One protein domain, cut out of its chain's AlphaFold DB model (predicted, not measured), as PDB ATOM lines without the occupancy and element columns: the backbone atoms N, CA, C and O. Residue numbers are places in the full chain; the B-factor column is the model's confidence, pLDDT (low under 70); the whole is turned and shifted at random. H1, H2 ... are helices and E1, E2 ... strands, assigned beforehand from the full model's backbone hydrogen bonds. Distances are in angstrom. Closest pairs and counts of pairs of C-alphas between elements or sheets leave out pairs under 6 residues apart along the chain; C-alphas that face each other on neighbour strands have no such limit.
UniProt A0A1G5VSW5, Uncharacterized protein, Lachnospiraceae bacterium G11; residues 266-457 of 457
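What this domain is: This is residues 266 to 457 of the 457 residues of an uncharacterized protein of Lachnospiraceae bacterium G11 (UniProt A0A1G5VSW5). Three antiparallel sheets follow one another in a row along the longest axis: the twisted sheet E1 to E4 with H1 and H3 over it at one end, the curled sheet E7 E6 E5 E10 in the middle, and the hairpin E8 E9 at the other end. From E9 the chain comes back along the row through short H2 and E10 to H3, beside H1. The printed part has 192 residues with three named helices and ten named strands, in the order H1 E1 E2 E3 E4 E5 E6 E7 E8 E9 H2 E10 H3, a mixed class. It is compact, with a radius of gyration of the C-alphas of 18.0 A, and spans 53 by 38 by 24 A.

How they stand to each other: Begin at H1, residues 266 to 282, which is on the strongly twisted sheet of E1, residues 289 to 293, E2, 302 to 307, E3, 313 to 320, and E4, 323 to 331. H1 lies over E2 and E3 at a height over the sheet of 9.1 A; its closest C-alphas to E2 are those of His 282 and Gly 307, 6.2 A. These strands, in that order, form a meander, each the antiparallel neighbour of the one before; look at N 291 and O 304, 3.0 A, N 305 and O 315, 2.8 A, and N 316 and O 328, 2.9 A. Next come E5, residues 338 to 343, E6, 349 to 355, and E7, 358 to 364, a second meander, with N 341 and O 350 at 2.8 A and N 351 and O 362 at 2.8 A. E4 and E5 are apart. E8, residues 391 to 397, and E9, 403 to 409, form a hairpin, with N 394 and O 406 at 2.9 A; E7 and E8 are near each other, with 6 pairs of C-alphas within 10 A. H2, residues 421 to 427, has its Ile 424 C-alpha 7.8 A from that of Tyr 396, the closest pair with E8. E10, residues 436 to 438, is antiparallel to E5, N 342 and O 437 being 3.0 A apart. H3, residues 448 to 455, touches H1 at a shallow tilt of 10 degrees, opposite ways; the closest C-alphas are those of Arg 268 and Leu 455, 5.0 A. In H1, H2 and H3 every O i to N i+4 pair is within hydrogen-bond range.

Where its parts are: Find C-alpha 266 at (199.080, 283.224, 134.072); H1 runs 23.9 A from there. E3 spans 22.8 A and E4 24.0 A, ending at C-alpha 331, (196.901, 268.644, 158.796). E8 spans 20.8 A and E9 20.3 A. H3 ends at C-alpha 455, (193.801, 287.653, 141.285).

The domain as a whole: The C-alphas of Gly 266 and Glu 388, 55.1 A apart, are the farthest pair. The printed part has no cut. The links E7 to E8 and E9 to H2 are long. Mean pLDDT of the printed part is 76.2; 45 residues are under 70, among them 366 to 390.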
ATOM      1  N   GLY A 266     199.005 284.693 134.085       59.12
ATOM      2  CA  GLY A 266     199.080 283.224 134.072       59.12
ATOM      3  C   GLY A 266     199.083 282.610 135.478       59.12
ATOM      4  O   GLY A 266     198.206 281.818 135.814       59.12
ATOM      5  N   TRP A 267     199.998 283.035 136.361       71.50
ATOM      6  CA  TRP A 267     200.015 282.558 137.754       71.50
ATOM      7  C   TRP A 267     198.751 282.940 138.524       71.50
ATOM      8  O   TRP A 267     198.295 282.166 139.364       71.50
ATOM      9  N   ARG A 268     198.150 284.098 138.222       80.81
ATOM     10  CA  ARG A 268     196.899 284.528 138.848       80.81
ATOM     11  C   ARG A 268     195.713 283.698 138.384       80.81
ATOM     12  O   ARG A 268     194.907 283.312 139.218       80.81
ATOM     13  N   GLU A 269     195.618 283.386 137.097       77.50
ATOM     14  CA  GLU A 269     194.635 282.485 136.498       77.50
ATOM     15  C   GLU A 269     194.793 281.073 137.072       77.50
ATOM     16  O   GLU A 269     193.800 280.429 137.425       77.50
ATOM     17  N   PHE A 270     196.032 280.609 137.259       77.94
ATOM     18  CA  PHE A 270     196.310 279.340 137.929       77.94
ATOM     19  C   PHE A 270     195.854 279.368 139.383       77.94
ATOM     20  O   PHE A 270     195.050 278.525 139.783       77.94
ATOM     21  N   TYR A 271     196.289 280.356 140.163       88.38
ATOM     22  CA  TYR A 271     195.844 280.532 141.543       88.38
ATOM     23  C   TYR A 271     194.334 280.688 141.632       88.38
ATOM     24  O   TYR A 271     193.728 280.116 142.529       88.38
ATOM     25  N   LEU A 272     193.703 281.367 140.678       86.44
ATOM     26  CA  LEU A 272     192.258 281.496 140.603       86.44
ATOM     27  C   LEU A 272     191.615 280.122 140.409       86.44
ATOM     28  O   LEU A 272     190.685 279.789 141.134       86.44
ATOM     29  N   SER A 273     192.148 279.279 139.522       83.31
ATOM     30  CA  SER A 273     191.656 277.908 139.329       83.31
ATOM     31  C   SER A 273     191.821 277.027 140.581       83.31
ATOM     32  O   SER A 273     190.935 276.231 140.912       83.31
ATOM     33  N   VAL A 274     192.929 277.198 141.311       86.94
ATOM     34  CA  VAL A 274     193.219 276.505 142.573       86.94
ATOM     35  C   VAL A 274     192.258 276.975 143.665       86.94
ATOM     36  O   VAL A 274     191.635 276.147 144.329       86.94
ATOM     37  N   VAL A 275     192.071 278.289 143.799       90.81
ATOM     38  CA  VAL A 275     191.133 278.938 144.722       90.81
ATOM     39  C   VAL A 275     189.697 278.501 144.433       90.81
ATOM     40  O   VAL A 275     189.000 278.091 145.354       90.81
ATOM     41  N   GLU A 276     189.249 278.510 143.176       89.31
ATOM     42  CA  GLU A 276     187.903 278.070 142.779       89.31
ATOM     43  C   GLU A 276     187.643 276.603 143.140       89.31
ATOM     44  O   GLU A 276     186.556 276.234 143.602       89.31
ATOM     45  N   LYS A 277     188.645 275.744 142.931       87.88
ATOM     46  CA  LYS A 277     188.566 274.332 143.298       87.88
ATOM     47  C   LYS A 277     188.542 274.157 144.817       87.88
ATOM     48  O   LYS A 277     187.687 273.424 145.316       87.88
ATOM     49  N   TRP A 278     189.437 274.835 145.533       89.62
ATOM     50  CA  TRP A 278     189.509 274.793 146.992       89.62
ATOM     51  C   TRP A 278     188.209 275.272 147.631       89.62
ATOM     52  O   TRP A 278     187.660 274.565 148.474       89.62
ATOM     53  N   ASP A 279     187.675 276.409 147.176       89.69
ATOM     54  CA  ASP A 279     186.417 276.987 147.652       89.69
ATOM     55  C   ASP A 279     185.263 276.002 147.486       89.69
ATOM     56  O   ASP A 279     184.495 275.743 148.410       89.69
ATOM     57  N   LYS A 280     185.170 275.363 146.317       88.25
ATOM     58  CA  LYS A 280     184.135 274.367 146.051       88.25
ATOM     59  C   LYS A 280     184.223 273.174 147.003       88.25
ATOM     60  O   LYS A 280     183.182 272.722 147.494       88.25
ATOM     61  N   ASP A 281     185.431 272.675 147.250       85.50
ATOM     62  CA  ASP A 281     185.672 271.489 148.073       85.50
ATOM     63  C   ASP A 281     185.512 271.783 149.580       85.50
ATOM     64  O   ASP A 281     185.032 270.916 150.316       85.50
ATOM     65  N   HIS A 282     185.780 273.021 150.014       85.12
ATOM     66  CA  HIS A 282     185.786 273.447 151.423       85.12
ATOM     67  C   HIS A 282     184.680 274.461 151.778       85.12
ATOM     68  O   HIS A 282     184.623 274.971 152.892       85.12
ATOM     69  N   SER A 283     183.720 274.704 150.877       78.69
ATOM     70  CA  SER A 283     182.605 275.663 151.055       78.69
ATOM     71  C   SER A 283     181.723 275.444 152.294       78.69
ATOM     72  O   SER A 283     180.930 276.318 152.653       78.69
ATOM     73  N   ASN A 284     181.804 274.273 152.934       80.75
ATOM     74  CA  ASN A 284     181.051 273.949 154.150       80.75
ATOM     75  C   ASN A 284     181.913 273.954 155.418       80.75
ATOM     76  O   ASN A 284     181.398 273.625 156.492       80.75
ATOM     77  N   ASP A 285     183.192 274.296 155.306       82.12
ATOM     78  CA  ASP A 285     184.099 274.311 156.440       82.12
ATOM     79  C   ASP A 285     183.828 275.504 157.347       82.12
ATOM     80  O   ASP A 285     183.376 276.573 156.933       82.12
ATOM     81  N   THR A 286     184.081 275.309 158.639       72.38
ATOM     82  CA  THR A 286     183.881 276.359 159.644       72.38
ATOM     83  C   THR A 286     184.941 277.447 159.560       72.38
ATOM     84  O   THR A 286     184.697 278.559 160.021       72.38
ATOM     85  N   ILE A 287     186.110 277.110 159.012       66.44
ATOM     86  CA  ILE A 287     187.261 277.990 158.853       66.44
ATOM     87  C   ILE A 287     187.825 277.708 157.467       66.44
ATOM     88  O   ILE A 287     188.234 276.587 157.185       66.44
ATOM     89  N   TYR A 288     187.791 278.715 156.602       80.94
ATOM     90  CA  TYR A 288     188.348 278.657 155.259       80.94
ATOM     91  C   TYR A 288     188.831 280.053 154.862       80.94
ATOM     92  O   TYR A 288     188.230 281.056 155.259       80.94
ATOM     93  N   GLY A 289     189.922 280.126 154.110       87.19
ATOM     94  CA  GLY A 289     190.474 281.401 153.677       87.19
ATOM     95  C   GLY A 289     191.792 281.259 152.934       87.19
ATOM     96  O   GLY A 289     192.319 280.159 152.766       87.19
ATOM     97  N   TYR A 290     192.308 282.400 152.496       91.81
ATOM     98  CA  TYR A 290     193.428 282.479 151.568       91.81
ATOM     99  C   TYR A 290     194.461 283.481 152.072       91.81
ATOM    100  O   TYR A 290     194.104 284.498 152.668       91.81
ATOM    101  N   LYS A 291     195.742 283.220 151.824       91.56
ATOM    102  CA  LYS A 291     196.831 284.177 152.051       91.56
ATOM    103  C   LYS A 291     197.797 284.153 150.880       91.56
ATOM    104  O   LYS A 291     197.941 283.134 150.212       91.56
ATOM    105  N   LEU A 292     198.458 285.283 150.687       89.88
ATOM    106  CA  LEU A 292     199.603 285.421 149.803       89.88
ATOM    107  C   LEU A 292     200.798 285.797 150.670       89.88
ATOM    108  O   LEU A 292     200.710 286.740 151.461       89.88
ATOM    109  N   ILE A 293     201.871 285.024 150.567       87.00
ATOM    110  CA  ILE A 293     203.118 285.237 151.306       87.00
ATOM    111  C   ILE A 293     204.282 285.239 150.319       87.00
ATOM    112  O   ILE A 293     204.149 284.666 149.254       87.00
ATOM    113  N   ASN A 294     205.395 285.878 150.668       83.50
ATOM    114  CA  ASN A 294     206.630 285.778 149.889       83.50
ATOM    115  C   ASN A 294     207.631 284.966 150.715       83.50
ATOM    116  O   ASN A 294     208.151 285.462 151.723       83.50
ATOM    117  N   LEU A 295     207.835 283.704 150.343       76.50
ATOM    118  CA  LEU A 295     208.786 282.809 151.002       76.50
ATOM    119  C   LEU A 295     210.235 283.141 150.641       76.50
ATOM    120  O   LEU A 295     211.124 282.882 151.449       76.50
ATOM    121  N   ASP A 296     210.471 283.758 149.488       76.12
ATOM    122  CA  ASP A 296     211.779 284.135 148.949       76.12
ATOM    123  C   ASP A 296     211.725 285.528 148.293       76.12
ATOM    124  O   ASP A 296     210.811 286.322 148.544       76.12
ATOM    125  N   ASP A 297     212.744 285.862 147.501       73.25
ATOM    126  CA  ASP A 297     212.788 287.104 146.725       73.25
ATOM    127  C   ASP A 297     212.062 286.981 145.361       73.25
ATOM    128  O   ASP A 297     212.193 287.872 144.516       73.25
ATOM    129  N   ASN A 298     211.273 285.919 145.134       72.94
ATOM    130  CA  ASN A 298     210.468 285.768 143.925       72.94
ATOM    131  C   ASN A 298     209.367 286.848 143.873       72.94
ATOM    132  O   ASN A 298     208.718 287.132 144.884       72.94
ATOM    133  N   PRO A 299     209.123 287.467 142.702       71.56
ATOM    134  CA  PRO A 299     208.035 288.432 142.542       71.56
ATOM    135  C   PRO A 299     206.629 287.818 142.671       71.56
ATOM    136  O   PRO A 299     205.673 288.560 142.907       71.56
ATOM    137  N   ILE A 300     206.483 286.500 142.501       80.44
ATOM    138  CA  ILE A 300     205.211 285.783 142.626       80.44
ATOM    139  C   ILE A 300     205.056 285.272 144.065       80.44
ATOM    140  O   ILE A 300     205.831 284.409 144.478       80.44
ATOM    141  N   PRO A 301     204.033 285.728 144.812       87.38
ATOM    142  CA  PRO A 301     203.775 285.211 146.149       87.38
ATOM    143  C   PRO A 301     203.296 283.757 146.108       87.38
ATOM    144  O   PRO A 301     202.604 283.338 145.179       87.38
ATOM    145  N   GLU A 302     203.546 282.997 147.165       89.31
ATOM    146  CA  GLU A 302     202.942 281.689 147.383       89.31
ATOM    147  C   GLU A 302     201.496 281.827 147.845       89.31
ATOM    148  O   GLU A 302     201.161 282.614 148.740       89.31
ATOM    149  N   LEU A 303     200.634 281.002 147.258       91.62
ATOM    150  CA  LEU A 303     199.240 280.889 147.644       91.62
ATOM    151  C   LEU A 303     199.095 279.886 148.784       91.62
ATOM    152  O   LEU A 303     199.319 278.687 148.627       91.62
ATOM    153  N   VAL A 304     198.639 280.383 149.926       91.06
ATOM    154  CA  VAL A 304     198.290 279.565 151.082       91.06
ATOM    155  C   VAL A 304     196.782 279.356 151.106       91.06
ATOM    156  O   VAL A 304     196.006 280.311 151.213       91.06
ATOM    157  N   LEU A 305     196.377 278.094 151.057       89.88
ATOM    158  CA  LEU A 305     195.001 277.641 151.195       89.88
ATOM    159  C   LEU A 305     194.783 277.122 152.612       89.88
ATOM    160  O   LEU A 305     195.527 276.262 153.079       89.88
ATOM    161  N   MET A 306     193.758 277.625 153.294       87.81
ATOM    162  CA  MET A 306     193.384 277.184 154.640       87.81
ATOM    163  C   MET A 306     191.946 276.671 154.629       87.81
ATOM    164  O   MET A 306     191.065 277.291 154.023       87.81
ATOM    165  N   GLY A 307     191.707 275.540 155.291       80.69
ATOM    166  CA  GLY A 307     190.414 274.858 155.306       80.69
ATOM    167  C   GLY A 307     190.285 273.844 156.443       80.69
ATOM    168  O   GLY A 307     191.241 273.526 157.151       80.69
ATOM    169  N   GLY A 308     189.081 273.319 156.632       75.56
ATOM    170  CA  GLY A 308     188.757 272.273 157.596       75.56
ATOM    171  C   GLY A 308     187.907 272.722 158.789       75.56
ATOM    172  O   GLY A 308     187.732 273.903 159.105       75.56
ATOM    173  N   ALA A 309     187.368 271.731 159.503       64.44
ATOM    174  CA  ALA A 309     186.770 271.956 160.814       64.44
ATOM    175  C   ALA A 309     187.887 272.331 161.802       64.44
ATOM    176  O   ALA A 309     188.769 271.516 162.030       64.44
ATOM    177  N   ASP A 310     187.872 273.536 162.370       62.22
ATOM    178  CA  ASP A 310     188.854 273.991 163.372       62.22
ATOM    179  C   ASP A 310     190.346 273.994 162.921       62.22
ATOM    180  O   ASP A 310     191.195 273.528 163.673       62.22
ATOM    181  N   TRP A 311     190.689 274.541 161.739       63.22
ATOM    182  CA  TRP A 311     192.080 274.671 161.214       63.22
ATOM    183  C   TRP A 311     192.793 273.357 160.862       63.22
ATOM    184  O   TRP A 311     194.015 273.242 160.925       63.22
ATOM    185  N   CYS A 312     192.040 272.335 160.466       69.38
ATOM    186  CA  CYS A 312     192.629 271.019 160.261       69.38
ATOM    187  C   CYS A 312     193.419 270.840 158.959       69.38
ATOM    188  O   CYS A 312     194.077 269.812 158.875       69.38
ATOM    189  N   GLU A 313     193.370 271.732 157.959       83.88
ATOM    190  CA  GLU A 313     194.076 271.541 156.677       83.88
ATOM    191  C   GLU A 313     194.679 272.846 156.120       83.88
ATOM    192  O   GLU A 313     194.023 273.889 156.074       83.88
ATOM    193  N   LEU A 314     195.943 272.778 155.683       87.88
ATOM    194  CA  LEU A 314     196.662 273.871 155.022       87.88
ATOM    195  C   LEU A 314     197.483 273.333 153.845       87.88
ATOM    196  O   LEU A 314     198.209 272.346 154.002       87.88
ATOM    197  N   GLU A 315     197.401 273.997 152.692       89.75
ATOM    198  CA  GLU A 315     198.246 273.735 151.518       89.75
ATOM    199  C   GLU A 315     198.964 275.022 151.084       89.75
ATOM    200  O   GLU A 315     198.362 276.094 151.082       89.75
ATOM    201  N   ILE A 316     200.250 274.922 150.733       88.81
ATOM    202  CA  ILE A 316     201.029 276.028 150.158       88.81
ATOM    203  C   ILE A 316     201.377 275.665 148.719       88.81
ATOM    204  O   ILE A 316     202.007 274.633 148.466       88.81
ATOM    205  N   HIS A 317     200.954 276.521 147.798       89.56
ATOM    206  CA  HIS A 317     201.211 276.420 146.371       89.56
ATOM    207  C   HIS A 317     202.215 277.493 145.966       89.56
ATOM    208  O   HIS A 317     202.072 278.653 146.355       89.56
ATOM    209  N   ALA A 318     203.198 277.098 145.170       85.56
ATOM    210  CA  ALA A 318     204.148 278.007 144.549       85.56
ATOM    211  C   ALA A 318     204.103 277.834 143.032       85.56
ATOM    212  O   ALA A 318     203.852 276.731 142.537       85.56
ATOM    213  N   VAL A 319     204.376 278.924 142.318       78.56
ATOM    214  CA  VAL A 319     204.703 278.890 140.893       78.56
ATOM    215  C   VAL A 319     206.198 279.147 140.771       78.56
ATOM    216  O   VAL A 319     206.684 280.230 141.112       78.56
ATOM    217  N   ARG A 320     206.934 278.124 140.341       71.06
ATOM    218  CA  ARG A 320     208.387 278.164 140.142       71.06
ATOM    219  C   ARG A 320     208.695 277.546 138.798       71.06
ATOM    220  O   ARG A 320     208.091 276.535 138.459       71.06
ATOM    221  N   ASP A 321     209.559 278.207 138.033       63.69
ATOM    222  CA  ASP A 321     209.891 277.798 136.664       63.69
ATOM    223  C   ASP A 321     208.627 277.486 135.856       63.69
ATOM    224  O   ASP A 321     208.547 276.488 135.151       63.69
ATOM    225  N   GLY A 322     207.583 278.302 136.069       57.97
ATOM    226  CA  GLY A 322     206.288 278.172 135.414       57.97
ATOM    227  C   GLY A 322     205.411 276.983 135.792       57.97
ATOM    228  O   GLY A 322     204.276 276.900 135.327       57.97
ATOM    229  N   GLU A 323     205.887 276.089 136.651       61.31
ATOM    230  CA  GLU A 323     205.112 274.963 137.143       61.31
ATOM    231  C   GLU A 323     204.441 275.298 138.477       61.31
ATOM    232  O   GLU A 323     205.040 275.855 139.401       61.31
ATOM    233  N   GLU A 324     203.170 274.915 138.592       77.62
ATOM    234  CA  GLU A 324     202.466 274.904 139.869       77.62
ATOM    235  C   GLU A 324     202.865 273.655 140.651       77.62
ATOM    236  O   GLU A 324     202.666 272.519 140.208       77.62
ATOM    237  N   LYS A 325     203.372 273.859 141.864       81.56
ATOM    238  CA  LYS A 325     203.681 272.767 142.778       81.56
ATOM    239  C   LYS A 325     203.067 273.041 144.134       81.56
ATOM    240  O   LYS A 325     203.210 274.123 144.705       81.56
ATOM    241  N   VAL A 326     202.441 272.010 144.697       86.38
ATOM    242  CA  VAL A 326     202.183 272.002 146.134       86.38
ATOM    243  C   VAL A 326     203.500 271.717 146.837       86.38
ATOM    244  O   VAL A 326     203.981 270.582 146.823       86.38
ATOM    245  N   ILE A 327     204.073 272.750 147.438       84.12
ATOM    246  CA  ILE A 327     205.356 272.669 148.141       84.12
ATOM    247  C   ILE A 327     205.175 272.235 149.597       84.12
ATOM    248  O   ILE A 327     206.086 271.692 150.213       84.12
ATOM    249  N   TYR A 328     203.971 272.401 150.155       86.38
ATOM    250  CA  TYR A 328     203.699 271.990 151.526       86.38
ATOM    251  C   TYR A 328     202.238 271.611 151.766       86.38
ATOM    252  O   TYR A 328     201.321 272.256 151.258       86.38
ATOM    253  N   LYS A 329     202.024 270.580 152.593       87.19
ATOM    254  CA  LYS A 329     200.707 270.197 153.124       87.19
ATOM    255  C   LYS A 329     200.810 269.896 154.610       87.19
ATOM    256  O   LYS A 329     201.637 269.081 155.016       87.19
ATOM    257  N   ALA A 330     199.916 270.477 155.397       84.00
ATOM    258  CA  ALA A 330     199.774 270.176 156.814       84.00
ATOM    259  C   ALA A 330     198.331 269.830 157.168       84.00
ATOM    260  O   ALA A 330     197.380 270.300 156.540       84.00
ATOM    261  N   LYS A 331     198.188 268.989 158.197       83.19
ATOM    262  CA  LYS A 331     196.901 268.644 158.796       83.19
ATOM    263  C   LYS A 331     196.943 268.756 160.316       83.19
ATOM    264  O   LYS A 331     198.016 268.659 160.909       83.19
ATOM    265  N   ASP A 332     195.771 268.912 160.925       76.50
ATOM    266  CA  ASP A 332     195.568 269.039 162.372       76.50
ATOM    267  C   ASP A 332     196.316 270.243 162.995       76.50
ATOM    268  O   ASP A 332     196.775 270.170 164.138       76.50
ATOM    269  N   LEU A 333     196.457 271.355 162.258       75.38
ATOM    270  CA  LEU A 333     197.036 272.591 162.800       75.38
ATOM    271  C   LEU A 333     196.127 273.155 163.907       75.38
ATOM    272  O   LEU A 333     194.909 273.000 163.882       75.38
ATOM    273  N   GLY A 334     196.714 273.739 164.954       65.81
ATOM    274  CA  GLY A 334     195.986 274.217 166.135       65.81
ATOM    275  C   GLY A 334     195.498 273.121 167.095       65.81
ATOM    276  O   GLY A 334     195.241 273.400 168.272       65.81
ATOM    277  N   VAL A 335     195.427 271.857 166.663       65.81
ATOM    278  CA  VAL A 335     195.100 270.714 167.525       65.81
ATOM    279  C   VAL A 335     196.370 270.212 168.208       65.81
ATOM    280  O   VAL A 335     197.390 269.972 167.571       65.81
ATOM    281  N   GLY A 336     196.334 270.056 169.535       66.56
ATOM    282  CA  GLY A 336     197.509 269.596 170.291       66.56
ATOM    283  C   GLY A 336     198.673 270.595 170.292       66.56
ATOM    284  O   GLY A 336     199.818 270.190 170.436       66.56
ATOM    285  N   GLY A 337     198.385 271.889 170.102       70.31
ATOM    286  CA  GLY A 337     199.396 272.946 170.127       70.31
ATOM    287  C   GLY A 337     200.284 273.007 168.886       70.31
ATOM    288  O   GLY A 337     201.359 273.590 168.952       70.31
ATOM    289  N   LYS A 338     199.864 272.414 167.766       78.56
ATOM    290  CA  LYS A 338     200.562 272.556 166.485       78.56
ATOM    291  C   LYS A 338     200.381 273.950 165.883       78.56
ATOM    292  O   LYS A 338     199.298 274.522 166.003       78.56
ATOM    293  N   GLY A 339     201.408 274.463 165.217       81.62
ATOM    294  CA  GLY A 339     201.396 275.735 164.495       81.62
ATOM    295  C   GLY A 339     202.376 275.739 163.323       81.62
ATOM    296  O   GLY A 339     203.235 274.862 163.231       81.62
ATOM    297  N   LEU A 340     202.231 276.709 162.419       81.31
ATOM    298  CA  LEU A 340     203.081 276.840 161.236       81.31
ATOM    299  C   LEU A 340     203.545 278.288 161.066       81.31
ATOM    300  O   LEU A 340     202.740 279.214 160.946       81.31
ATOM    301  N   GLU A 341     204.855 278.470 161.019       82.88
ATOM    302  CA  GLU A 341     205.536 279.746 160.827       82.88
ATOM    303  C   GLU A 341     206.513 279.639 159.641       82.88
ATOM    304  O   GLU A 341     206.765 278.551 159.129       82.88
ATOM    305  N   PHE A 342     207.061 280.758 159.177       81.19
ATOM    306  CA  PHE A 342     208.159 280.800 158.202       81.19
ATOM    307  C   PHE A 342     209.120 281.935 158.529       81.19
ATOM    308  O   PHE A 342     208.723 282.883 159.214       81.19
ATOM    309  N   PHE A 343     210.357 281.862 158.028       77.69
ATOM    310  CA  PHE A 343     211.240 283.029 158.025       77.69
ATOM    311  C   PHE A 343     211.074 283.766 156.698       77.69
ATOM    312  O   PHE A 343     211.208 283.176 155.624       77.69
ATOM    313  N   GLU A 344     210.759 285.054 156.771       69.31
ATOM    314  CA  GLU A 344     210.543 285.877 155.584       69.31
ATOM    315  C   GLU A 344     211.778 285.852 154.663       69.31
ATOM    316  O   GLU A 344     212.894 286.112 155.120       69.31
ATOM    317  N   ARG A 345     211.564 285.573 153.367       69.88
ATOM    318  CA  ARG A 345     212.605 285.526 152.322       69.88
ATOM    319  C   ARG A 345     213.762 284.565 152.621       69.88
ATOM    320  O   ARG A 345     214.928 284.945 152.535       69.88
ATOM    321  N   SER A 346     213.446 283.350 153.047       70.94
ATOM    322  CA  SER A 346     214.445 282.326 153.378       70.94
ATOM    323  C   SER A 346     214.201 280.982 152.706       70.94
ATOM    324  O   SER A 346     214.959 280.060 152.964       70.94
ATOM    325  N   GLU A 347     213.106 280.843 151.954       76.94
ATOM    326  CA  GLU A 347     212.604 279.569 151.426       76.94
ATOM    327  C   GLU A 347     212.209 278.546 152.510       76.94
ATOM    328  O   GLU A 347     211.630 277.519 152.191       76.94
ATOM    329  N   MET A 348     212.399 278.835 153.803       81.19
ATOM    330  CA  MET A 348     212.253 277.867 154.894       81.19
ATOM    331  C   MET A 348     210.930 278.009 155.664       81.19
ATOM    332  O   MET A 348     210.516 279.102 156.066       81.19
ATOM    333  N   LEU A 349     210.304 276.868 155.966       80.75
ATOM    334  CA  LEU A 349     209.122 276.748 156.827       80.75
ATOM    335  C   LEU A 349     209.491 276.217 158.214       80.75
ATOM    336  O   LEU A 349     210.401 275.408 158.369       80.75
ATOM    337  N   ILE A 350     208.723 276.616 159.224       81.62
ATOM    338  CA  ILE A 350     208.863 276.189 160.615       81.62
ATOM    339  C   ILE A 350     207.549 275.555 161.066       81.62
ATOM    340  O   ILE A 350     206.531 276.228 161.214       81.62
ATOM    341  N   GLU A 351     207.557 274.259 161.342       82.62
ATOM    342  CA  GLU A 351     206.442 273.587 162.008       82.62
ATOM    343  C   GLU A 351     206.695 273.557 163.519       82.62
ATOM    344  O   GLU A 351     207.720 273.055 163.974       82.62
ATOM    345  N   GLY A 352     205.769 274.110 164.302       77.19
ATOM    346  CA  GLY A 352     205.800 274.069 165.762       77.19
ATOM    347  C   GLY A 352     204.805 273.050 166.321       77.19
ATOM    348  O   GLY A 352     203.690 272.948 165.822       77.19
ATOM    349  N   GLU A 353     205.153 272.334 167.389       79.62
ATOM    350  CA  GLU A 353     204.247 271.446 168.131       79.62
ATOM    351  C   GLU A 353     204.389 271.645 169.648       79.62
ATOM    352  O   GLU A 353     205.479 271.535 170.200       79.62
ATOM    353  N   TRP A 354     203.275 271.917 170.339       71.31
ATOM    354  CA  TRP A 354     203.252 272.238 171.772       71.31
ATOM    355  C   TRP A 354     202.352 271.296 172.577       71.31
ATOM    356  O   TRP A 354     201.151 271.518 172.731       71.31
ATOM    357  N   ASN A 355     202.946 270.280 173.202       65.44
ATOM    358  CA  ASN A 355     202.218 269.281 173.980       65.44
ATOM    359  C   ASN A 355     202.578 269.325 175.467       65.44
ATOM    360  O   ASN A 355     203.701 269.034 175.869       65.44
ATOM    361  N   GLY A 356     201.595 269.621 176.325       59.44
ATOM    362  CA  GLY A 356     201.754 269.488 177.781       59.44
ATOM    363  C   GLY A 356     202.843 270.383 178.380       59.44
ATOM    364  O   GLY A 356     203.455 270.006 179.379       59.44
ATOM    365  N   GLY A 357     203.074 271.545 177.762       59.44
ATOM    366  CA  GLY A 357     204.115 272.487 178.158       59.44
ATOM    367  C   GLY A 357     205.508 272.114 177.666       59.44
ATOM    368  O   GLY A 357     206.440 272.610 178.274       59.44
ATOM    369  N   ILE A 358     205.625 271.246 176.648       63.81
ATOM    370  CA  ILE A 358     206.837 270.961 175.868       63.81
ATOM    371  C   ILE A 358     206.597 271.475 174.445       63.81
ATOM    372  O   ILE A 358     205.648 271.021 173.802       63.81
ATOM    373  N   GLY A 359     207.421 272.417 173.990       67.19
ATOM    374  CA  GLY A 359     207.484 272.849 172.590       67.19
ATOM    375  C   GLY A 359     208.414 271.975 171.750       67.19
ATOM    376  O   GLY A 359     209.268 271.277 172.285       67.19
ATOM    377  N   GLN A 360     208.240 272.002 170.440       74.94
ATOM    378  CA  GLN A 360     209.182 271.500 169.452       74.94
ATOM    379  C   GLN A 360     209.033 272.373 168.215       74.94
ATOM    380  O   GLN A 360     207.908 272.658 167.814       74.94
ATOM    381  N   TYR A 361     210.149 272.753 167.600       75.31
ATOM    382  CA  TYR A 361     210.148 273.330 166.263       75.31
ATOM    383  C   TYR A 361     210.811 272.373 165.273       75.31
ATOM    384  O   TYR A 361     211.596 271.497 165.636       75.31
ATOM    385  N   LEU A 362     210.446 272.513 164.009       76.94
ATOM    386  CA  LEU A 362     210.990 271.743 162.911       76.94
ATOM    387  C   LEU A 362     211.152 272.669 161.717       76.94
ATOM    388  O   LEU A 362     210.153 273.165 161.202       76.94
ATOM    389  N   VAL A 363     212.391 272.900 161.292       76.50
ATOM    390  CA  VAL A 363     212.669 273.720 160.113       76.50
ATOM    391  C   VAL A 363     212.715 272.806 158.893       76.50
ATOM    392  O   VAL A 363     213.268 271.705 158.945       76.50
ATOM    393  N   LYS A 364     212.063 273.228 157.817       74.75
ATOM    394  CA  LYS A 364     211.925 272.469 156.578       74.75
ATOM    395  C   LYS A 364     212.245 273.375 155.407       74.75
ATOM    396  O   LYS A 364     211.717 274.483 155.349       74.75
ATOM    397  N   ASP A 365     212.998 272.842 154.462       74.88
ATOM    398  CA  ASP A 365     213.052 273.367 153.106       74.88
ATOM    399  C   ASP A 365     211.939 272.682 152.289       74.88
ATOM    400  O   ASP A 365     212.041 271.488 152.002       74.88
ATOM    401  N   PRO A 366     210.817 273.357 151.985       66.50
ATOM    402  CA  PRO A 366     209.717 272.780 151.225       66.50
ATOM    403  C   PRO A 366     210.029 272.635 149.725       66.50
ATOM    404  O   PRO A 366     209.239 272.017 149.006       66.50
ATOM    405  N   PHE A 367     211.132 273.211 149.236       65.19
ATOM    406  CA  PHE A 367     211.487 273.202 147.819       65.19
ATOM    407  C   PHE A 367     212.397 272.027 147.437       65.19
ATOM    408  O   PHE A 367     212.363 271.605 146.276       65.19
ATOM    409  N   ASP A 368     213.107 271.421 148.392       64.88
ATOM    410  CA  ASP A 368     213.939 270.239 148.146       64.88
ATOM    411  C   ASP A 368     213.106 268.995 147.736       64.88
ATOM    412  O   ASP A 368     211.952 268.794 148.137       64.88
ATOM    413  N   ALA A 369     213.686 268.141 146.888       47.78
ATOM    414  CA  ALA A 369     213.062 266.926 146.358       47.78
ATOM    415  C   ALA A 369     212.786 265.882 147.456       47.78
ATOM    416  O   ALA A 369     211.807 265.131 147.377       47.78
ATOM    417  N   GLU A 370     213.632 265.861 148.482       47.31
ATOM    418  CA  GLU A 370     213.415 265.176 149.751       47.31
ATOM    419  C   GLU A 370     213.625 266.231 150.841       47.31
ATOM    420  O   GLU A 370     214.773 266.457 151.191       47.31
ATOM    421  N   PRO A 371     212.575 266.912 151.350       47.00
ATOM    422  CA  PRO A 371     212.736 268.031 152.276       47.00
ATOM    423  C   PRO A 371     213.567 267.591 153.479       47.00
ATOM    424  O   PRO A 371     213.078 266.862 154.356       47.00
ATOM    425  N   ASP A 372     214.836 268.005 153.491       40.81
ATOM    426  CA  ASP A 372     215.757 267.685 154.561       40.81
ATOM    427  C   ASP A 372     215.174 268.289 155.832       40.81
ATOM    428  O   ASP A 372     214.955 269.492 155.982       40.81
ATOM    429  N   THR A 373     214.812 267.406 156.752       43.03
ATOM    430  CA  THR A 373     214.234 267.823 158.016       43.03
ATOM    431  C   THR A 373     215.363 268.380 158.870       43.03
ATOM    432  O   THR A 373     216.094 267.630 159.523       43.03
ATOM    433  N   VAL A 374     215.504 269.702 158.885       47.34
ATOM    434  CA  VAL A 374     216.399 270.407 159.797       47.34
ATOM    435  C   VAL A 374     215.760 270.366 161.184       47.34
ATOM    436  O   VAL A 374     214.899 271.164 161.561       47.34
ATOM    437  N   TYR A 375     216.131 269.335 161.939       47.88
ATOM    438  CA  TYR A 375     215.514 268.995 163.217       47.88
ATOM    439  C   TYR A 375     215.960 269.920 164.359       47.88
ATOM    440  O   TYR A 375     216.672 269.492 165.261       47.88
ATOM    441  N   ILE A 376     215.512 271.176 164.379       51.41
ATOM    442  CA  ILE A 376     215.751 272.068 165.527       51.41
ATOM    443  C   ILE A 376     214.683 271.833 166.603       51.41
ATOM    444  O   ILE A 376     213.770 272.634 166.785       51.41
ATOM    445  N   GLU A 377     214.790 270.730 167.346       53.34
ATOM    446  CA  GLU A 377     213.859 270.440 168.446       53.34
ATOM    447  C   GLU A 377     214.109 271.325 169.669       53.34
ATOM    448  O   GLU A 377     214.758 270.924 170.630       53.34
ATOM    449  N   LEU A 378     213.504 272.506 169.678       52.84
ATOM    450  CA  LEU A 378     213.462 273.349 170.862       52.84
ATOM    451  C   LEU A 378     212.404 272.852 171.858       52.84
ATOM    452  O   LEU A 378     211.235 273.225 171.767       52.84
ATOM    453  N   LYS A 379     212.813 272.068 172.857       55.66
ATOM    454  CA  LYS A 379     211.968 271.825 174.033       55.66
ATOM    455  C   LYS A 379     211.942 273.064 174.926       55.66
ATOM    456  O   LYS A 379     212.949 273.428 175.513       55.66
ATOM    457  N   GLU A 380     210.790 273.707 175.072       53.44
ATOM    458  CA  GLU A 380     210.555 274.659 176.166       53.44
ATOM    459  C   GLU A 380     209.658 273.978 177.197       53.44
ATOM    460  O   GLU A 380     208.530 273.621 176.870       53.44
ATOM    461  N   VAL A 381     210.163 273.765 178.418       55.34
ATOM    462  CA  VAL A 381     209.402 273.177 179.529       55.34
ATOM    463  C   VAL A 381     208.889 274.295 180.431       55.34
ATOM    464  O   VAL A 381     209.622 274.813 181.267       55.34
ATOM    465  N   THR A 382     207.616 274.655 180.299       49.53
ATOM    466  CA  THR A 382     207.009 275.693 181.152       49.53
ATOM    467  C   THR A 382     206.622 275.150 182.533       49.53
ATOM    468  O   THR A 382     206.285 273.972 182.698       49.53
ATOM    469  N   ALA A 383     206.627 276.020 183.554       45.88
ATOM    470  CA  ALA A 383     206.221 275.682 184.921       45.88
ATOM    471  C   ALA A 383     204.756 275.187 184.973       45.88
ATOM    472  O   ALA A 383     203.811 275.971 185.077       45.88
ATOM    473  N   GLY A 384     204.576 273.864 184.892       49.03
ATOM    474  CA  GLY A 384     203.281 273.185 184.766       49.03
ATOM    475  C   GLY A 384     203.327 271.843 184.018       49.03
ATOM    476  O   GLY A 384     202.370 271.073 184.125       49.03
ATOM    477  N   GLY A 385     204.417 271.548 183.297       52.41
ATOM    478  CA  GLY A 385     204.669 270.261 182.635       52.41
ATOM    479  C   GLY A 385     205.178 269.143 183.565       52.41
ATOM    480  O   GLY A 385     205.395 269.337 184.758       52.41
ATOM    481  N   LEU A 386     205.376 267.936 183.013       48.53
ATOM    482  CA  LEU A 386     205.888 266.743 183.724       48.53
ATOM    483  C   LEU A 386     207.362 266.858 184.181       48.53
ATOM    484  O   LEU A 386     207.849 265.978 184.893       48.53
ATOM    485  N   SER A 387     208.054 267.922 183.776       48.91
ATOM    486  CA  SER A 387     209.434 268.271 184.112       48.91
ATOM    487  C   SER A 387     209.418 269.652 184.787       48.91
ATOM    488  O   SER A 387     208.750 270.556 184.299       48.91
ATOM    489  N   GLU A 388     210.080 269.809 185.938       54.38
ATOM    490  CA  GLU A 388     210.130 271.080 186.696       54.38
ATOM    491  C   GLU A 388     211.305 271.988 186.271       54.38
ATOM    492  O   GLU A 388     211.571 272.992 186.931       54.38
ATOM    493  N   THR A 389     212.016 271.639 185.196       57.94
ATOM    494  CA  THR A 389     213.236 272.319 184.735       57.94
ATOM    495  C   THR A 389     213.119 272.670 183.253       57.94
ATOM    496  O   THR A 389     212.852 271.785 182.435       57.94
ATOM    497  N   GLU A 390     213.298 273.953 182.928       64.88
ATOM    498  CA  GLU A 390     213.445 274.468 181.559       64.88
ATOM    499  C   GLU A 390     214.697 273.839 180.932       64.88
ATOM    500  O   GLU A 390     215.748 273.845 181.558       64.88
ATOM    501  N   SER A 391     214.625 273.251 179.739       71.62
ATOM    502  CA  SER A 391     215.816 272.679 179.093       71.62
ATOM    503  C   SER A 391     215.670 272.676 177.585       71.62
ATOM    504  O   SER A 391     214.672 272.146 177.106       71.62
ATOM    505  N   THR A 392     216.671 273.162 176.858       75.25
ATOM    506  CA  THR A 392     216.662 273.225 175.392       75.25
ATOM    507  C   THR A 392     217.595 272.182 174.776       75.25
ATOM    508  O   THR A 392     218.785 272.141 175.089       75.25
ATOM    509  N   ASP A 393     217.065 271.373 173.861       77.25
ATOM    510  CA  ASP A 393     217.840 270.536 172.942       77.25
ATOM    511  C   ASP A 393     218.012 271.281 171.605       77.25
ATOM    512  O   ASP A 393     217.148 272.059 171.211       77.25
ATOM    513  N   ILE A 394     219.129 271.086 170.901       76.88
ATOM    514  CA  ILE A 394     219.323 271.604 169.536       76.88
ATOM    515  C   ILE A 394     220.007 270.527 168.711       76.88
ATOM    516  O   ILE A 394     221.031 269.987 169.132       76.88
ATOM    517  N   MET A 395     219.482 270.247 167.519       79.56
ATOM    518  CA  MET A 395     220.123 269.387 166.526       79.56
ATOM    519  C   MET A 395     220.027 270.039 165.140       79.56
ATOM    520  O   MET A 395     219.033 270.680 164.829       79.56
ATOM    521  N   TYR A 396     221.066 269.925 164.318       77.56
ATOM    522  CA  TYR A 396     221.041 270.326 162.901       77.56
ATOM    523  C   TYR A 396     222.244 269.718 162.166       77.56
ATOM    524  O   TYR A 396     223.125 269.136 162.802       77.56
ATOM    525  N   ILE A 397     222.281 269.822 160.838       77.56
ATOM    526  CA  ILE A 397     223.427 269.409 160.020       77.56
ATOM    527  C   ILE A 397     224.245 270.654 159.697       77.56
ATOM    528  O   ILE A 397     223.701 271.625 159.193       77.56
ATOM    529  N   GLN A 398     225.535 270.649 160.017       77.44
ATOM    530  CA  GLN A 398     226.428 271.773 159.734       77.44
ATOM    531  C   GLN A 398     226.767 271.837 158.240       77.44
ATOM    532  O   GLN A 398     226.674 270.826 157.549       77.44
ATOM    533  N   GLU A 399     227.286 272.974 157.765       73.50
ATOM    534  CA  GLU A 399     227.821 273.127 156.396       73.50
ATOM    535  C   GLU A 399     228.843 272.026 156.021       73.50
ATOM    536  O   GLU A 399     228.962 271.622 154.867       73.50
ATOM    537  N   THR A 400     229.556 271.462 157.004       77.69
ATOM    538  CA  THR A 400     230.496 270.349 156.784       77.69
ATOM    539  C   THR A 400     229.822 269.003 156.483       77.69
ATOM    540  O   THR A 400     230.519 268.033 156.183       77.69
ATOM    541  N   GLY A 401     228.494 268.914 156.596       76.19
ATOM    542  CA  GLY A 401     227.710 267.679 156.523       76.19
ATOM    543  C   GLY A 401     227.678 266.875 157.831       76.19
ATOM    544  O   GLY A 401     227.055 265.814 157.888       76.19
ATOM    545  N   ASP A 402     228.339 267.352 158.889       80.06
ATOM    546  CA  ASP A 402     228.338 266.698 160.198       80.06
ATOM    547  C   ASP A 402     227.091 267.074 161.007       80.06
ATOM    548  O   ASP A 402     226.652 268.223 161.017       80.06
ATOM    549  N   ALA A 403     226.541 266.115 161.752       82.00
ATOM    550  CA  ALA A 403     225.447 266.390 162.676       82.00
ATOM    551  C   ALA A 403     225.953 267.118 163.932       82.00
ATOM    552  O   ALA A 403     226.836 266.626 164.642       82.00
ATOM    553  N   TYR A 404     225.335 268.253 164.244       83.75
ATOM    554  CA  TYR A 404     225.501 268.978 165.496       83.75
ATOM    555  C   TYR A 404     224.412 268.583 166.496       83.75
ATOM    556  O   TYR A 404     223.255 268.361 166.140       83.75
ATOM    557  N   THR A 405     224.770 268.493 167.778       84.56
ATOM    558  CA  THR A 405     223.808 268.290 168.868       84.56
ATOM    559  C   THR A 405     224.283 269.005 170.127       84.56
ATOM    560  O   THR A 405     225.418 268.794 170.562       84.56
ATOM    561  N   ALA A 406     223.410 269.803 170.739       83.69
ATOM    562  CA  ALA A 406     223.646 270.476 172.012       83.69
ATOM    563  C   ALA A 406     222.456 270.305 172.965       83.69
ATOM    564  O   ALA A 406     221.320 270.125 172.534       83.69
ATOM    565  N   HIS A 407     222.747 270.355 174.266       83.69
ATOM    566  CA  HIS A 407     221.763 270.289 175.343       83.69
ATOM    567  C   HIS A 407     222.072 271.361 176.389       83.69
ATOM    568  O   HIS A 407     223.216 271.471 176.845       83.69
ATOM    569  N   TYR A 408     221.049 272.115 176.780       81.56
ATOM    570  CA  TYR A 408     221.124 273.211 177.736       81.56
ATOM    571  C   TYR A 408     220.176 272.953 178.911       81.56
ATOM    572  O   TYR A 408     218.961 273.082 178.777       81.56
ATOM    573  N   ASP A 409     220.738 272.593 180.068       80.50
ATOM    574  CA  ASP A 409     220.001 272.402 181.325       80.50
ATOM    575  C   ASP A 409     219.597 273.747 181.956       80.50
ATOM    576  O   ASP A 409     220.402 274.679 182.000       80.50
ATOM    577  N   ASP A 410     218.394 273.814 182.535       77.62
ATOM    578  CA  ASP A 410     217.850 274.958 183.292       77.62
ATOM    579  C   ASP A 410     217.830 276.295 182.517       77.62
ATOM    580  O   ASP A 410     217.847 277.374 183.120       77.62
ATOM    581  N   VAL A 411     217.818 276.241 181.181       70.44
ATOM    582  CA  VAL A 411     217.776 277.408 180.292       70.44
ATOM    583  C   VAL A 411     216.833 277.121 179.127       70.44
ATOM    584  O   VAL A 411     217.056 276.180 178.370       70.44
ATOM    585  N   ALA A 412     215.806 277.958 178.972       70.12
ATOM    586  CA  ALA A 412     215.008 278.033 177.755       70.12
ATOM    587  C   ALA A 412     215.631 279.055 176.793       70.12
ATOM    588  O   ALA A 412     215.775 280.232 177.140       70.12
ATOM    589  N   TYR A 413     216.002 278.605 175.598       73.12
ATOM    590  CA  TYR A 413     216.329 279.489 174.482       73.12
ATOM    591  C   TYR A 413     215.127 279.619 173.549       73.12
ATOM    592  O   TYR A 413     214.359 278.680 173.400       73.12
ATOM    593  N   ASP A 414     214.989 280.768 172.902       74.69
ATOM    594  CA  ASP A 414     214.194 280.920 171.681       74.69
ATOM    595  C   ASP A 414     215.140 280.993 170.473       74.69
ATOM    596  O   ASP A 414     216.353 281.145 170.643       74.69
ATOM    597  N   PHE A 415     214.609 280.933 169.249       76.44
ATOM    598  CA  PHE A 415     215.420 281.035 168.029       76.44
ATOM    599  C   PHE A 415     216.330 282.273 167.996       76.44
ATOM    600  O   PHE A 415     217.464 282.210 167.522       76.44
ATOM    601  N   SER A 416     215.864 283.399 168.541       78.75
ATOM    602  CA  SER A 416     216.604 284.663 168.530       78.75
ATOM    603  C   SER A 416     217.828 284.663 169.452       78.75
ATOM    604  O   SER A 416     218.753 285.453 169.251       78.75
ATOM    605  N   SER A 417     217.836 283.780 170.452       83.56
ATOM    606  CA  SER A 417     218.827 283.725 171.525       83.56
ATOM    607  C   SER A 417     219.702 282.472 171.504       83.56
ATOM    608  O   SER A 417     220.596 282.365 172.350       83.56
ATOM    609  N   LEU A 418     219.502 281.562 170.541       84.06
ATOM    610  CA  LEU A 418     220.330 280.363 170.400       84.06
ATOM    611  C   LEU A 418     221.811 280.745 170.227       84.06
ATOM    612  O   LEU A 418     222.140 281.559 169.357       84.06
ATOM    613  N   PRO A 419     222.733 280.133 170.992       88.75
ATOM    614  CA  PRO A 419     224.169 280.294 170.765       88.75
ATOM    615  C   PRO A 419     224.597 279.926 169.337       88.75
ATOM    616  O   PRO A 419     225.541 280.504 168.800       88.75
ATOM    617  N   GLU A 420     223.884 278.984 168.722       88.00
ATOM    618  CA  GLU A 420     224.103 278.466 167.376       88.00
ATOM    619  C   GLU A 420     223.419 279.287 166.276       88.00
ATOM    620  O   GLU A 420     223.627 278.978 165.106       88.00
ATOM    621  N   LYS A 421     222.652 280.335 166.621       87.50
ATOM    622  CA  LYS A 421     221.843 281.127 165.677       87.50
ATOM    623  C   LYS A 421     222.604 281.478 164.395       87.50
ATOM    624  O   LYS A 421     222.178 281.088 163.318       87.50
ATOM    625  N   ALA A 422     223.757 282.137 164.523       88.56
ATOM    626  CA  ALA A 422     224.534 282.595 163.369       88.56
ATOM    627  C   ALA A 422     225.028 281.444 162.475       88.56
ATOM    628  O   ALA A 422     225.128 281.608 161.268       88.56
ATOM    629  N   ASN A 423     225.330 280.279 163.059       86.69
ATOM    630  CA  ASN A 423     225.771 279.115 162.291       86.69
ATOM    631  C   ASN A 423     224.603 278.483 161.522       86.69
ATOM    632  O   ASN A 423     224.765 278.110 160.367       86.69
ATOM    633  N   ILE A 424     223.427 278.398 162.152       84.38
ATOM    634  CA  ILE A 424     222.197 277.907 161.517       84.38
ATOM    635  C   ILE A 424     221.794 278.846 160.371       84.38
ATOM    636  O   ILE A 424     221.509 278.378 159.274       84.38
ATOM    637  N   GLU A 425     221.825 280.160 160.607       86.50
ATOM    638  CA  GLU A 425     221.555 281.183 159.589       86.50
ATOM    639  C   GLU A 425     222.474 281.047 158.375       86.50
ATOM    640  O   GLU A 425     221.998 280.981 157.246       86.50
ATOM    641  N   GLU A 426     223.781 280.936 158.607       85.25
ATOM    642  CA  GLU A 426     224.774 280.766 157.544       85.25
ATOM    643  C   GLU A 426     224.604 279.436 156.795       85.25
ATOM    644  O   GLU A 426     224.607 279.422 155.568       85.25
ATOM    645  N   THR A 427     224.400 278.330 157.518       81.56
ATOM    646  CA  THR A 427     224.306 276.981 156.930       81.56
ATOM    647  C   THR A 427     223.087 276.822 156.023       81.56
ATOM    648  O   THR A 427     223.175 276.154 154.998       81.56
ATOM    649  N   TYR A 428     221.954 277.418 156.400       77.56
ATOM    650  CA  TYR A 428     220.676 277.244 155.704       77.56
ATOM    651  C   TYR A 428     220.245 278.476 154.902       77.56
ATOM    652  O   TYR A 428     219.103 278.545 154.466       77.56
ATOM    653  N   GLY A 429     221.118 279.477 154.747       78.75
ATOM    654  CA  GLY A 429     220.782 280.713 154.035       78.75
ATOM    655  C   GLY A 429     219.659 281.531 154.691       78.75
ATOM    656  O   GLY A 429     219.047 282.377 154.042       78.75
ATOM    657  N   ILE A 430     219.372 281.310 155.978       81.50
ATOM    658  CA  ILE A 430     218.310 282.027 156.688       81.50
ATOM    659  C   ILE A 430     218.819 283.416 157.063       81.50
ATOM    660  O   ILE A 430     219.787 283.571 157.802       81.50
ATOM    661  N   LYS A 431     218.121 284.448 156.587       81.75
ATOM    662  CA  LYS A 431     218.513 285.846 156.795       81.75
ATOM    663  C   LYS A 431     218.407 286.315 158.249       81.75
ATOM    664  O   LYS A 431     219.271 287.058 158.711       81.75
ATOM    665  N   ASP A 432     217.323 285.948 158.933       84.44
ATOM    666  CA  ASP A 432     217.128 286.220 160.362       84.44
ATOM    667  C   ASP A 432     216.227 285.159 161.002       84.44
ATOM    668  O   ASP A 432     215.004 285.173 160.851       84.44
ATOM    669  N   LEU A 433     216.832 284.280 161.798       80.88
ATOM    670  CA  LEU A 433     216.142 283.236 162.559       80.88
ATOM    671  C   LEU A 433     215.181 283.818 163.618       80.88
ATOM    672  O   LEU A 433     214.365 283.109 164.194       80.88
ATOM    673  N   GLY A 434     215.284 285.111 163.938       79.50
ATOM    674  CA  GLY A 434     214.370 285.795 164.854       79.50
ATOM    675  C   GLY A 434     213.115 286.372 164.191       79.50
ATOM    676  O   GLY A 434     212.217 286.813 164.906       79.50
ATOM    677  N   ALA A 435     213.048 286.400 162.858       82.31
ATOM    678  CA  ALA A 435     211.987 287.059 162.101       82.31
ATOM    679  C   ALA A 435     210.923 286.061 161.613       82.31
ATOM    680  O   ALA A 435     210.643 285.970 160.418       82.31
ATOM    681  N   THR A 436     210.338 285.292 162.537       80.38
ATOM    682  CA  THR A 436     209.288 284.330 162.180       80.38
ATOM    683  C   THR A 436     207.940 285.015 161.975       80.38
ATOM    684  O   THR A 436     207.548 285.928 162.711       80.38
ATOM    685  N   VAL A 437     207.208 284.569 160.957       81.44
ATOM    686  CA  VAL A 437     205.855 285.031 160.648       81.44
ATOM    687  C   VAL A 437     204.907 283.843 160.690       81.44
ATOM    688  O   VAL A 437     205.133 282.817 160.053       81.44
ATOM    689  N   ARG A 438     203.815 283.983 161.443       82.88
ATOM    690  CA  ARG A 438     202.823 282.923 161.621       82.88
ATOM    691  C   ARG A 438     201.871 282.832 160.427       82.88
ATOM    692  O   ARG A 438     201.132 283.778 160.144       82.88
ATOM    693  N   ILE A 439     201.841 281.679 159.761       82.19
ATOM    694  CA  ILE A 439     201.013 281.443 158.567       82.19
ATOM    695  C   ILE A 439     199.609 280.988 158.963       82.19
ATOM    696  O   ILE A 439     198.628 281.468 158.400       82.19
ATOM    697  N   ASP A 440     199.497 280.137 159.981       76.88
ATOM    698  CA  ASP A 440     198.245 279.533 160.460       76.88
ATOM    699  C   ASP A 440     197.399 280.463 161.361       76.88
ATOM    700  O   ASP A 440     196.484 280.014 162.044       76.88
ATOM    701  N   GLY A 441     197.714 281.761 161.419       77.25
ATOM    702  CA  GLY A 441     196.938 282.755 162.170       77.25
ATOM    703  C   GLY A 441     195.779 283.365 161.369       77.25
ATOM    704  O   GLY A 441     195.810 283.390 160.143       77.25
ATOM    705  N   GLU A 442     194.783 283.946 162.046       77.38
ATOM    706  CA  GLU A 442     193.679 284.687 161.392       77.38
ATOM    707  C   GLU A 442     194.140 285.992 160.717       77.38
ATOM    708  O   GLU A 442     193.470 286.518 159.824       77.38
ATOM    709  N   ASP A 443     195.294 286.517 161.125       81.69
ATOM    710  CA  ASP A 443     195.819 287.779 160.623       81.69
ATOM    711  C   ASP A 443     196.171 287.687 159.134       81.69
ATOM    712  O   ASP A 443     196.919 286.807 158.703       81.69
ATOM    713  N   GLY A 444     195.632 288.616 158.342       81.94
ATOM    714  CA  GLY A 444     195.889 288.692 156.903       81.94
ATOM    715  C   GLY A 444     195.130 287.667 156.057       81.94
ATOM    716  O   GLY A 444     195.409 287.570 154.867       81.94
ATOM    717  N   ILE A 445     194.177 286.918 156.630       87.94
ATOM    718  CA  ILE A 445     193.306 286.037 155.842       87.94
ATOM    719  C   ILE A 445     192.392 286.854 154.934       87.94
ATOM    720  O   ILE A 445     191.650 287.730 155.381       87.94
ATOM    721  N   MET A 446     192.415 286.501 153.655       92.62
ATOM    722  CA  MET A 446     191.460 286.930 152.649       92.62
ATOM    723  C   MET A 446     190.307 285.931 152.568       92.62
ATOM    724  O   MET A 446     190.511 284.716 152.632       92.62
ATOM    725  N   ASP A 447     189.089 286.446 152.408       92.50
ATOM    726  CA  ASP A 447     187.953 285.628 151.990       92.50
ATOM    727  C   ASP A 447     187.996 285.376 150.472       92.50
ATOM    728  O   ASP A 447     188.818 285.951 149.752       92.50
ATOM    729  N   TYR A 448     187.110 284.506 149.978       92.06
ATOM    730  CA  TYR A 448     187.043 284.158 148.556       92.06
ATOM    731  C   TYR A 448     186.853 285.383 147.651       92.06
ATOM    732  O   TYR A 448     187.462 285.475 146.588       92.06
ATOM    733  N   ALA A 449     186.033 286.355 148.061       91.81
ATOM    734  CA  ALA A 449     185.788 287.545 147.254       91.81
ATOM    735  C   ALA A 449     187.044 288.422 147.159       91.81
ATOM    736  O   ALA A 449     187.378 288.885 146.075       91.81
ATOM    737  N   ALA A 450     187.759 288.606 148.268       92.44
ATOM    738  CA  ALA A 450     188.977 289.403 148.318       92.44
ATOM    739  C   ALA A 450     190.126 288.772 147.518       92.44
ATOM    740  O   ALA A 450     190.789 289.479 146.761       92.44
ATOM    741  N   ILE A 451     190.353 287.455 147.642       93.06
ATOM    742  CA  ILE A 451     191.420 286.794 146.875       93.06
ATOM    743  C   ILE A 451     191.095 286.767 145.381       93.06
ATOM    744  O   ILE A 451     191.966 287.030 144.564       93.06
ATOM    745  N   THR A 452     189.840 286.509 145.001       90.75
ATOM    746  CA  THR A 452     189.460 286.509 143.582       90.75
ATOM    747  C   THR A 452     189.520 287.910 142.995       90.75
ATOM    748  O   THR A 452     189.954 288.058 141.860       90.75
ATOM    749  N   GLU A 453     189.139 288.946 143.744       89.75
ATOM    750  CA  GLU A 453     189.342 290.332 143.325       89.75
ATOM    751  C   GLU A 453     190.829 290.603 143.076       89.75
ATOM    752  O   GLU A 453     191.176 291.042 141.987       89.75
ATOM    753  N   TYR A 454     191.703 290.259 144.027       88.00
ATOM    754  CA  TYR A 454     193.150 290.430 143.885       88.00
ATOM    755  C   TYR A 454     193.723 289.701 142.658       88.00
ATOM    756  O   TYR A 454     194.521 290.275 141.929       88.00
ATOM    757  N   LEU A 455     193.304 288.459 142.407       84.19
ATOM    758  CA  LEU A 455     193.801 287.653 141.285       84.19
ATOM    759  C   LEU A 455     193.206 288.054 139.922       84.19
ATOM    760  O   LEU A 455     193.658 287.558 138.902       84.19
ATOM    761  N   ASN A 456     192.203 288.932 139.872       79.25
ATOM    762  CA  ASN A 456     191.656 289.464 138.615       79.25
ATOM    763  C   ASN A 456     192.233 290.852 138.246       79.25
ATOM    764  O   ASN A 456     191.753 291.465 137.286       79.25
ATOM    765  N   TYR A 457     193.195 291.367 139.025       62.38
ATOM    766  CA  TYR A 457     193.864 292.666 138.860       62.38
ATOM    767  C   TYR A 457     195.379 292.512 138.735       62.38
ATOM    768  O   TYR A 457     195.962 293.320 137.981       62.38
TER     769      TYR A 457